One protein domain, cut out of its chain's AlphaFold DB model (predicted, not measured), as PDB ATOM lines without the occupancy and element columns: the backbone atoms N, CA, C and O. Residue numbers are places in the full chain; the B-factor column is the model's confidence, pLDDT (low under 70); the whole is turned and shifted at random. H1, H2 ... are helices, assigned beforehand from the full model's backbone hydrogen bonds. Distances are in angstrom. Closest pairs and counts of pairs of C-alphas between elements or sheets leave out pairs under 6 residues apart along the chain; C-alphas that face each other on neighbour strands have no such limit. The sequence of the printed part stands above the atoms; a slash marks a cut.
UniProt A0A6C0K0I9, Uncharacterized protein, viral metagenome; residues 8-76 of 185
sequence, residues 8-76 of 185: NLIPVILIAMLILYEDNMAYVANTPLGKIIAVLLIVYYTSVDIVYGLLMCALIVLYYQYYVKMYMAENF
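What this domain is: This is residues 8 to 76 of the 185 residues of an uncharacterized protein of viral metagenome (UniProt A0A6C0K0I9). A long helical hairpin, H3 folding back beside the first half of H4 as a narrow V, has a third helix, H1, lengthwise at a distance from H4, and a short crosswise helix, H2, that joins H1 to the open end of the V. The frame is loosely put together: H3 and H4 touch, while H1 and H2 come close to other helices without clearly touching them. The printed part has 69 residues with four named helices, H1, H2, H3 and H4 along the chain, and no named strand; the class is all helix. It is only just compact, close to loose, with a radius of gyration of the C-alphas of 12.7 A. The spans are 41 by 19 by 18 A, and H4 makes most of the length.

How they stand to each other: H4, residues 50 to 76, is the longest helix. H3, residues 32 to 48, touches it with 13 pairs of C-alphas within 8 A; the closest are those of Thr 46 and Gly 53, 4.1 A apart. The two form a helical hairpin and run opposite ways at a shallow tilt of 23 degrees. H4 touches H3 with residues 52 to 60 alone. H2, residues 24 to 30, is close to H3 but not clearly touching, the closest C-alphas being those of Val 28 and Gly 34 at 5.6 A; their lines are about perpendicular, at 87 degrees. H2 is likewise close to H4 but not clearly touching, with the C-alphas of Ala 26 and Tyr 67 closest at 7.1 A, about perpendicular at 77 degrees. H1, residues 8 to 19, is close to H2 but not clearly touching, with the C-alphas of Leu 18 and Met 25 closest at 6.9 A, about perpendicular at 82 degrees. H1 and H3 are near each other, with 7 pairs of C-alphas within 10 A, whereas H1 and H4 are apart. Every O i to N i+4 pair is within hydrogen-bond range in H4; in H1 it is 7 of 8, in H2 2 of 3, in H3 12 of 13.

Where its parts are: H4 measures 39.0 A from C-alpha 50 at (14.198, 38.943, 4.454) to C-alpha 76 at (14.774, 9.447, -21.004). H3 measures 25.2 A and H1 17.5 A; H1 begins at C-alpha 8, (7.164, 30.161, 13.430). H2 has seven residues.

The domain as a whole: The C-alphas farthest apart are those of Val 48 and Phe 76, at 41.3 A. The printed part has no cut, and the three links are tight. Mean pLDDT of the printed part is 77.2; 17 residues are under 70, among them residues 18 to 28.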
ATOM      1  N   ASN A   8       5.944  30.515  14.161       64.75
ATOM      2  CA  ASN A   8       7.164  30.161  13.430       64.75
ATOM      3  C   ASN A   8       7.332  28.643  13.204       64.75
ATOM      4  O   ASN A   8       8.163  28.240  12.395       64.75
ATOM      5  N   LEU A   9       6.560  27.795  13.896       68.69
ATOM      6  CA  LEU A   9       6.635  26.332  13.773       68.69
ATOM      7  C   LEU A   9       5.760  25.803  12.624       68.69
ATOM      8  O   LEU A   9       6.145  24.875  11.919       68.69
ATOM      9  N   ILE A  10       4.598  26.426  12.410       71.94
ATOM     10  CA  ILE A  10       3.657  26.133  11.314       71.94
ATOM     11  C   ILE A  10       4.349  26.107   9.937       71.94
ATOM     12  O   ILE A  10       4.187  25.123   9.213       71.94
ATOM     13  N   PRO A  11       5.139  27.128   9.560       67.50
ATOM     14  CA  PRO A  11       5.846  27.135   8.290       67.50
ATOM     15  C   PRO A  11       6.859  25.990   8.123       67.50
ATOM     16  O   PRO A  11       6.903  25.344   7.078       67.50
ATOM     17  N   VAL A  12       7.633  25.691   9.170       70.88
ATOM     18  CA  VAL A  12       8.621  24.597   9.170       70.88
ATOM     19  C   VAL A  12       7.932  23.241   9.026       70.88
ATOM     20  O   VAL A  12       8.399  22.396   8.270       70.88
ATOM     21  N   ILE A  13       6.787  23.055   9.688       69.75
ATOM     22  CA  ILE A  13       5.965  21.846   9.565       69.75
ATOM     23  C   ILE A  13       5.377  21.727   8.157       69.75
ATOM     24  O   ILE A  13       5.367  20.633   7.609       69.75
ATOM     25  N   LEU A  14       4.934  22.828   7.542       68.44
ATOM     26  CA  LEU A  14       4.434  22.832   6.163       68.44
ATOM     27  C   LEU A  14       5.525  22.463   5.153       68.44
ATOM     28  O   LEU A  14       5.268  21.678   4.245       68.44
ATOM     29  N   ILE A  15       6.741  22.985   5.321       71.25
ATOM     30  CA  ILE A  15       7.889  22.634   4.473       71.25
ATOM     31  C   ILE A  15       8.296  21.178   4.704       71.25
ATOM     32  O   ILE A  15       8.493  20.445   3.741       71.25
ATOM     33  N   ALA A  16       8.370  20.734   5.961       66.75
ATOM     34  CA  ALA A  16       8.680  19.350   6.301       66.75
ATOM     35  C   ALA A  16       7.629  18.390   5.730       66.75
ATOM     36  O   ALA A  16       7.983  17.374   5.155       66.75
ATOM     37  N   MET A  17       6.344  18.738   5.799       70.50
ATOM     38  CA  MET A  17       5.256  17.954   5.212       70.50
ATOM     39  C   MET A  17       5.325  17.913   3.680       70.50
ATOM     40  O   MET A  17       4.956  16.907   3.082       70.50
ATOM     41  N   LEU A  18       5.805  18.985   3.042       66.88
ATOM     42  CA  LEU A  18       5.969  19.062   1.590       66.88
ATOM     43  C   LEU A  18       7.186  18.264   1.100       66.88
ATOM     44  O   LEU A  18       7.136  17.692   0.017       66.88
ATOM     45  N   ILE A  19       8.246  18.191   1.912       68.44
ATOM     46  CA  ILE A  19       9.463  17.416   1.628       68.44
ATOM     47  C   ILE A  19       9.278  15.925   1.966       68.44
ATOM     48  O   ILE A  19       9.773  15.080   1.234       68.44
ATOM     49  N   LEU A  20       8.554  15.588   3.040       67.50
ATOM     50  CA  LEU A  20       8.376  14.206   3.517       67.50
ATOM     51  C   LEU A  20       7.285  13.415   2.770       67.50
ATOM     52  O   LEU A  20       7.024  12.266   3.121       67.50
ATOM     53  N   TYR A  21       6.620  14.004   1.772       67.06
ATOM     54  CA  TYR A  21       5.600  13.321   0.969       67.06
ATOM     55  C   TYR A  21       6.132  13.088  -0.454       67.06
ATOM     56  O   TYR A  21       5.864  13.860  -1.374       67.06
ATOM     57  N   GLU A  22       6.953  12.042  -0.584       65.38
ATOM     58  CA  GLU A  22       7.964  11.861  -1.639       65.38
ATOM     59  C   GLU A  22       7.435  11.797  -3.086       65.38
ATOM     60  O   GLU A  22       7.972  12.503  -3.936       65.38
ATOM     61  N   ASP A  23       6.363  11.063  -3.400       56.84
ATOM     62  CA  ASP A  23       6.098  10.749  -4.822       56.84
ATOM     63  C   ASP A  23       5.030  11.627  -5.502       56.84
ATOM     64  O   ASP A  23       5.128  11.964  -6.682       56.84
ATOM     65  N   ASN A  24       4.010  12.075  -4.763       60.16
ATOM     66  CA  ASN A  24       2.869  12.798  -5.352       60.16
ATOM     67  C   ASN A  24       3.048  14.325  -5.390       60.16
ATOM     68  O   ASN A  24       2.360  15.012  -6.151       60.16
ATOM     69  N   MET A  25       3.960  14.884  -4.589       63.66
ATOM     70  CA  MET A  25       4.149  16.340  -4.512       63.66
ATOM     71  C   MET A  25       4.860  16.912  -5.739       63.66
ATOM     72  O   MET A  25       4.593  18.045  -6.135       63.66
ATOM     73  N   ALA A  26       5.707  16.117  -6.385       61.41
ATOM     74  CA  ALA A  26       6.457  16.502  -7.574       61.41
ATOM     75  C   ALA A  26       5.530  16.814  -8.769       61.41
ATOM     76  O   ALA A  26       5.655  17.849  -9.432       61.41
ATOM     77  N   TYR A  27       4.518  15.963  -8.975       67.62
ATOM     78  CA  TYR A  27       3.460  16.194  -9.960       67.62
ATOM     79  C   TYR A  27       2.689  17.487  -9.659       67.62
ATOM     80  O   TYR A  27       2.464  18.314 -10.546       67.62
ATOM     81  N   VAL A  28       2.347  17.709  -8.386       69.56
ATOM     82  CA  VAL A  28       1.612  18.898  -7.935       69.56
ATOM     83  C   VAL A  28       2.448  20.177  -8.090       69.56
ATOM     84  O   VAL A  28       1.908  21.197  -8.520       69.56
ATOM     85  N   ALA A  29       3.757  20.139  -7.834       71.56
ATOM     86  CA  ALA A  29       4.661  21.290  -7.946       71.56
ATOM     87  C   ALA A  29       4.809  21.818  -9.385       71.56
ATOM     88  O   ALA A  29       5.022  23.019  -9.590       71.56
ATOM     89  N   ASN A  30       4.664  20.945 -10.387       73.62
ATOM     90  CA  ASN A  30       4.680  21.319 -11.802       73.62
ATOM     91  C   ASN A  30       3.391  22.004 -12.270       73.62
ATOM     92  O   ASN A  30       3.411  22.756 -13.252       73.62
ATOM     93  N   THR A  31       2.275  21.769 -11.578       85.12
ATOM     94  CA  THR A  31       1.001  22.397 -11.929       85.12
ATOM     95  C   THR A  31       1.072  23.920 -11.755       85.12
ATOM     96  O   THR A  31       1.810  24.427 -10.902       85.12
ATOM     97  N   PRO A  32       0.282  24.697 -12.521       84.19
ATOM     98  CA  PRO A  32       0.188  26.144 -12.322       84.19
ATOM     99  C   PRO A  32      -0.220  26.512 -10.886       84.19
ATOM    100  O   PRO A  32       0.219  27.539 -10.374       84.19
ATOM    101  N   LEU A  33      -0.992  25.652 -10.212       77.38
ATOM    102  CA  LEU A  33      -1.368  25.823  -8.809       77.38
ATOM    103  C   LEU A  33      -0.160  25.691  -7.875       77.38
ATOM    104  O   LEU A  33       0.031  26.549  -7.018       77.38
ATOM    105  N   GLY A  34       0.693  24.683  -8.082       81.06
ATOM    106  CA  GLY A  34       1.932  24.505  -7.318       81.06
ATOM    107  C   GLY A  34       2.865  25.713  -7.424       81.06
ATOM    108  O   GLY A  34       3.397  26.179  -6.419       81.06
ATOM    109  N   LYS A  35       2.974  26.304  -8.620       84.44
ATOM    110  CA  LYS A  35       3.768  27.525  -8.848       84.44
ATOM    111  C   LYS A  35       3.200  28.742  -8.113       84.44
ATOM    112  O   LYS A  35       3.960  29.504  -7.523       84.44
ATOM    113  N   ILE A  36       1.875  28.918  -8.110       87.00
ATOM    114  CA  ILE A  36       1.216  29.999  -7.358       87.00
ATOM    115  C   ILE A  36       1.440  29.811  -5.852       87.00
ATOM    116  O   ILE A  36       1.791  30.768  -5.164       87.00
ATOM    117  N   ILE A  37       1.306  28.583  -5.346       83.81
ATOM    118  CA  ILE A  37       1.558  28.249  -3.936       83.81
ATOM    119  C   ILE A  37       3.019  28.531  -3.561       83.81
ATOM    120  O   ILE A  37       3.269  29.140  -2.524       83.81
ATOM    121  N   ALA A  38       3.983  28.171  -4.414       82.94
ATOM    122  CA  ALA A  38       5.398  28.461  -4.185       82.94
ATOM    123  C   ALA A  38       5.675  29.971  -4.076       82.94
ATOM    124  O   ALA A  38       6.371  30.407  -3.159       82.94
ATOM    125  N   VAL A  39       5.087  30.789  -4.959       86.88
ATOM    126  CA  VAL A  39       5.219  32.256  -4.900       86.88
ATOM    127  C   VAL A  39       4.582  32.819  -3.626       86.88
ATOM    128  O   VAL A  39       5.188  33.659  -2.962       86.88
ATOM    129  N   LEU A  40       3.396  32.335  -3.245       84.31
ATOM    130  CA  LEU A  40       2.722  32.752  -2.012       84.31
ATOM    131  C   LEU A  40       3.545  32.420  -0.763       84.31
ATOM    132  O   LEU A  40       3.637  33.248   0.141       84.31
ATOM    133  N   LEU A  41       4.184  31.248  -0.734       79.94
ATOM    134  CA  LEU A  41       5.091  30.866   0.344       79.94
ATOM    135  C   LEU A  41       6.282  31.823   0.419       79.94
ATOM    136  O   LEU A  41       6.542  32.360   1.491       79.94
ATOM    137  N   ILE A  42       6.961  32.108  -0.698       85.00
ATOM    138  CA  ILE A  42       8.095  33.047  -0.718       85.00
ATOM    139  C   ILE A  42       7.676  34.412  -0.157       85.00
ATOM    140  O   ILE A  42       8.340  34.930   0.738       85.00
ATOM    141  N   VAL A  43       6.550  34.962  -0.620       87.00
ATOM    142  CA  VAL A  43       6.035  36.258  -0.148       87.00
ATOM    143  C   VAL A  43       5.743  36.223   1.355       87.00
ATOM    144  O   VAL A  43       6.162  37.120   2.088       87.00
ATOM    145  N   TYR A  44       5.093  35.165   1.842       84.31
ATOM    146  CA  TYR A  44       4.822  34.990   3.267       84.31
ATOM    147  C   TYR A  44       6.114  34.972   4.098       84.31
ATOM    148  O   TYR A  44       6.231  35.732   5.058       84.31
ATOM    149  N   TYR A  45       7.124  34.196   3.698       78.12
ATOM    150  CA  TYR A  45       8.398  34.133   4.422       78.12
ATOM    151  C   TYR A  45       9.183  35.443   4.371       78.12
ATOM    152  O   TYR A  45       9.759  35.837   5.383       78.12
ATOM    153  N   THR A  46       9.149  36.161   3.243       85.56
ATOM    154  CA  THR A  46       9.765  37.497   3.150       85.56
ATOM    155  C   THR A  46       9.088  38.529   4.053       85.56
ATOM    156  O   THR A  46       9.744  39.482   4.465       85.56
ATOM    157  N   SER A  47       7.802  38.345   4.383       83.75
ATOM    158  CA  SER A  47       7.070  39.249   5.283       83.75
ATOM    159  C   SER A  47       7.470  39.100   6.755       83.75
ATOM    160  O   SER A  47       7.283  40.034   7.530       83.75
ATOM    161  N   VAL A  48       8.037  37.947   7.131       82.00
ATOM    162  CA  VAL A  48       8.544  37.687   8.486       82.00
ATOM    163  C   VAL A  48       9.970  38.211   8.623       82.00
ATOM    164  O   VAL A  48      10.243  39.018   9.506       82.00
ATOM    165  N   ASP A  49      10.870  37.765   7.742       78.88
ATOM    166  CA  ASP A  49      12.252  38.240   7.679       78.88
ATOM    167  C   ASP A  49      12.827  38.014   6.275       78.88
ATOM    168  O   ASP A  49      12.637  36.960   5.653       78.88
ATOM    169  N   ILE A  50      13.577  38.996   5.779       83.56
ATOM    170  CA  ILE A  50      14.198  38.943   4.454       83.56
ATOM    171  C   ILE A  50      15.193  37.778   4.315       83.56
ATOM    172  O   ILE A  50      15.309  37.203   3.233       83.56
ATOM    173  N   VAL A  51      15.870  37.380   5.399       82.44
ATOM    174  CA  VAL A  51      16.835  36.272   5.416       82.44
ATOM    175  C   VAL A  51      16.127  34.932   5.224       82.44
ATOM    176  O   VAL A  51      16.568  34.123   4.405       82.44
ATOM    177  N   TYR A  52      15.000  34.703   5.909       77.88
ATOM    178  CA  TYR A  52      14.204  33.483   5.725       77.88
ATOM    179  C   TYR A  52      13.563  33.431   4.338       77.88
ATOM    180  O   TYR A  52      13.559  32.376   3.708       77.88
ATOM    181  N   GLY A  53      13.087  34.567   3.824       81.44
ATOM    182  CA  GLY A  53      12.591  34.664   2.453       81.44
ATOM    183  C   GLY A  53      13.646  34.290   1.406       81.44
ATOM    184  O   GLY A  53      13.359  33.532   0.479       81.44
ATOM    185  N   LEU A  54      14.885  34.761   1.583       83.75
ATOM    186  CA  LEU A  54      16.002  34.453   0.688       83.75
ATOM    187  C   LEU A  54      16.409  32.974   0.756       83.75
ATOM    188  O   LEU A  54      16.610  32.347  -0.284       83.75
ATOM    189  N   LEU A  55      16.467  32.399   1.959       81.06
ATOM    190  CA  LEU A  55      16.740  30.974   2.164       81.06
ATOM    191  C   LEU A  55      15.659  30.107   1.497       81.06
ATOM    192  O   LEU A  55      15.979  29.189   0.744       81.06
ATOM    193  N   MET A  56      14.382  30.438   1.698       81.75
ATOM    194  CA  MET A  56      13.256  29.712   1.101       81.75
ATOM    195  C   MET A  56      13.217  29.820  -0.421       81.75
ATOM    196  O   MET A  56      12.945  28.832  -1.100       81.75
ATOM    197  N   CYS A  57      13.531  30.994  -0.972       84.88
ATOM    198  CA  CYS A  57      13.660  31.172  -2.413       84.88
ATOM    199  C   CYS A  57      14.750  30.252  -2.987       84.88
ATOM    200  O   CYS A  57      14.499  29.542  -3.962       84.88
ATOM    201  N   ALA A  58      15.921  30.192  -2.342       83.31
ATOM    202  CA  ALA A  58      17.004  29.303  -2.751       83.31
ATOM    203  C   ALA A  58      16.605  27.819  -2.668       83.31
ATOM    204  O   ALA A  58      16.823  27.084  -3.628       83.31
ATOM    205  N   LEU A  59      15.967  27.383  -1.573       81.25
ATOM    206  CA  LEU A  59      15.497  26.000  -1.416       81.25
ATOM    207  C   LEU A  59      14.484  25.599  -2.492       81.25
ATOM    208  O   LEU A  59      14.603  24.521  -3.066       81.25
ATOM    209  N   ILE A  60      13.516  26.466  -2.801       82.94
ATOM    210  CA  ILE A  60      12.507  26.198  -3.834       82.94
ATOM    211  C   ILE A  60      13.165  26.085  -5.214       82.94
ATOM    212  O   ILE A  60      12.867  25.153  -5.959       82.94
ATOM    213  N   VAL A  61      14.083  26.993  -5.560       86.50
ATOM    214  CA  VAL A  61      14.807  26.933  -6.842       86.50
ATOM    215  C   VAL A  61      15.635  25.650  -6.944       86.50
ATOM    216  O   VAL A  61      15.582  24.976  -7.971       86.50
ATOM    217  N   LEU A  62      16.351  25.283  -5.879       83.31
ATOM    218  CA  LEU A  62      17.133  24.047  -5.824       83.31
ATOM    219  C   LEU A  62      16.247  22.800  -5.952       83.31
ATOM    220  O   LEU A  62      16.589  21.887  -6.702       83.31
ATOM    221  N   TYR A  63      15.093  22.783  -5.285       80.88
ATOM    222  CA  TYR A  63      14.103  21.713  -5.403       80.88
ATOM    223  C   TYR A  63      13.602  21.560  -6.845       80.88
ATOM    224  O   TYR A  63      13.619  20.456  -7.386       80.88
ATOM    225  N   TYR A  64      13.237  22.663  -7.508       80.19
ATOM    226  CA  TYR A  64      12.805  22.629  -8.910       80.19
ATOM    227  C   TYR A  64      13.912  22.131  -9.847       80.19
ATOM    228  O   TYR A  64      13.638  21.333 -10.741       80.19
ATOM    229  N   GLN A  65      15.160  22.567  -9.649       81.06
ATOM    230  CA  GLN A  65      16.291  22.114 -10.466       81.06
ATOM    231  C   GLN A  65      16.566  20.618 -10.292       81.06
ATOM    232  O   GLN A  65      16.766  19.909 -11.279       81.06
ATOM    233  N   TYR A  66      16.546  20.133  -9.050       82.12
ATOM    234  CA  TYR A  66      16.718  18.717  -8.739       82.12
ATOM    235  C   TYR A  66      15.605  17.868  -9.357       82.12
ATOM    236  O   TYR A  66      15.877  16.889 -10.053       82.12
ATOM    237  N   TYR A  67      14.357  18.288  -9.167       77.75
ATOM    238  CA  TYR A  67      13.203  17.558  -9.661       77.75
ATOM    239  C   TYR A  67      13.169  17.475 -11.191       77.75
ATOM    240  O   TYR A  67      12.994  16.390 -11.743       77.75
ATOM    241  N   VAL A  68      13.403  18.590 -11.896       80.62
ATOM    242  CA  VAL A  68      13.448  18.591 -13.368       80.62
ATOM    243  C   VAL A  68      14.535  17.645 -13.884       80.62
ATOM    244  O   VAL A  68      14.302  16.925 -14.853       80.62
ATOM    245  N   LYS A  69      15.696  17.592 -13.218       80.44
ATOM    246  CA  LYS A  69      16.787  16.676 -13.575       80.44
ATOM    247  C   LYS A  69      16.382  15.207 -13.410       80.44
ATOM    248  O   LYS A  69      16.622  14.419 -14.321       80.44
ATOM    249  N   MET A  70      15.758  14.854 -12.286       79.81
ATOM    250  CA  MET A  70      15.272  13.495 -12.018       79.81
ATOM    251  C   MET A  70      14.194  13.076 -13.027       79.81
ATOM    252  O   MET A  70      14.301  12.025 -13.650       79.81
ATOM    253  N   TYR A  71      13.213  13.951 -13.267       78.31
ATOM    254  CA  TYR A  71      12.122  13.704 -14.210       78.31
ATOM    255  C   TYR A  71      12.620  13.527 -15.650       78.31
ATOM    256  O   TYR A  71      12.144  12.657 -16.376       78.31
ATOM    257  N   MET A  72      13.595  14.329 -16.089       78.62
ATOM    258  CA  MET A  72      14.201  14.141 -17.409       78.62
ATOM    259  C   MET A  72      14.970  12.819 -17.501       78.62
ATOM    260  O   MET A  72      14.874  12.153 -18.527       78.62
ATOM    261  N   ALA A  73      15.696  12.424 -16.450       78.88
ATOM    262  CA  ALA A  73      16.455  11.175 -16.439       78.88
ATOM    263  C   ALA A  73      15.546   9.936 -16.516       78.88
ATOM    264  O   ALA A  73      15.808   9.033 -17.310       78.88
ATOM    265  N   GLU A  74      14.453   9.917 -15.750       79.25
ATOM    266  CA  GLU A  74      13.509   8.796 -15.746       79.25
ATOM    267  C   GLU A  74      12.802   8.650 -17.101       79.25
ATOM    268  O   GLU A  74      12.855   7.582 -17.712       79.25
ATOM    269  N   ASN A  75      12.231   9.734 -17.642       80.38
ATOM    270  CA  ASN A  75      11.555   9.681 -18.944       80.38
ATOM    271  C   ASN A  75      12.511   9.335 -20.088       80.38
ATOM    272  O   ASN A  75      12.118   8.657 -21.035       80.38
ATOM    273  N   PHE A  76      13.761   9.802 -20.018       82.75
ATOM    274  CA  PHE A  76      14.774   9.447 -21.004       82.75
ATOM    275  C   PHE A  76      15.070   7.944 -20.974       82.75
ATOM    276  O   PHE A  76      15.097   7.322 -22.031       82.75
TER     277      PHE A  76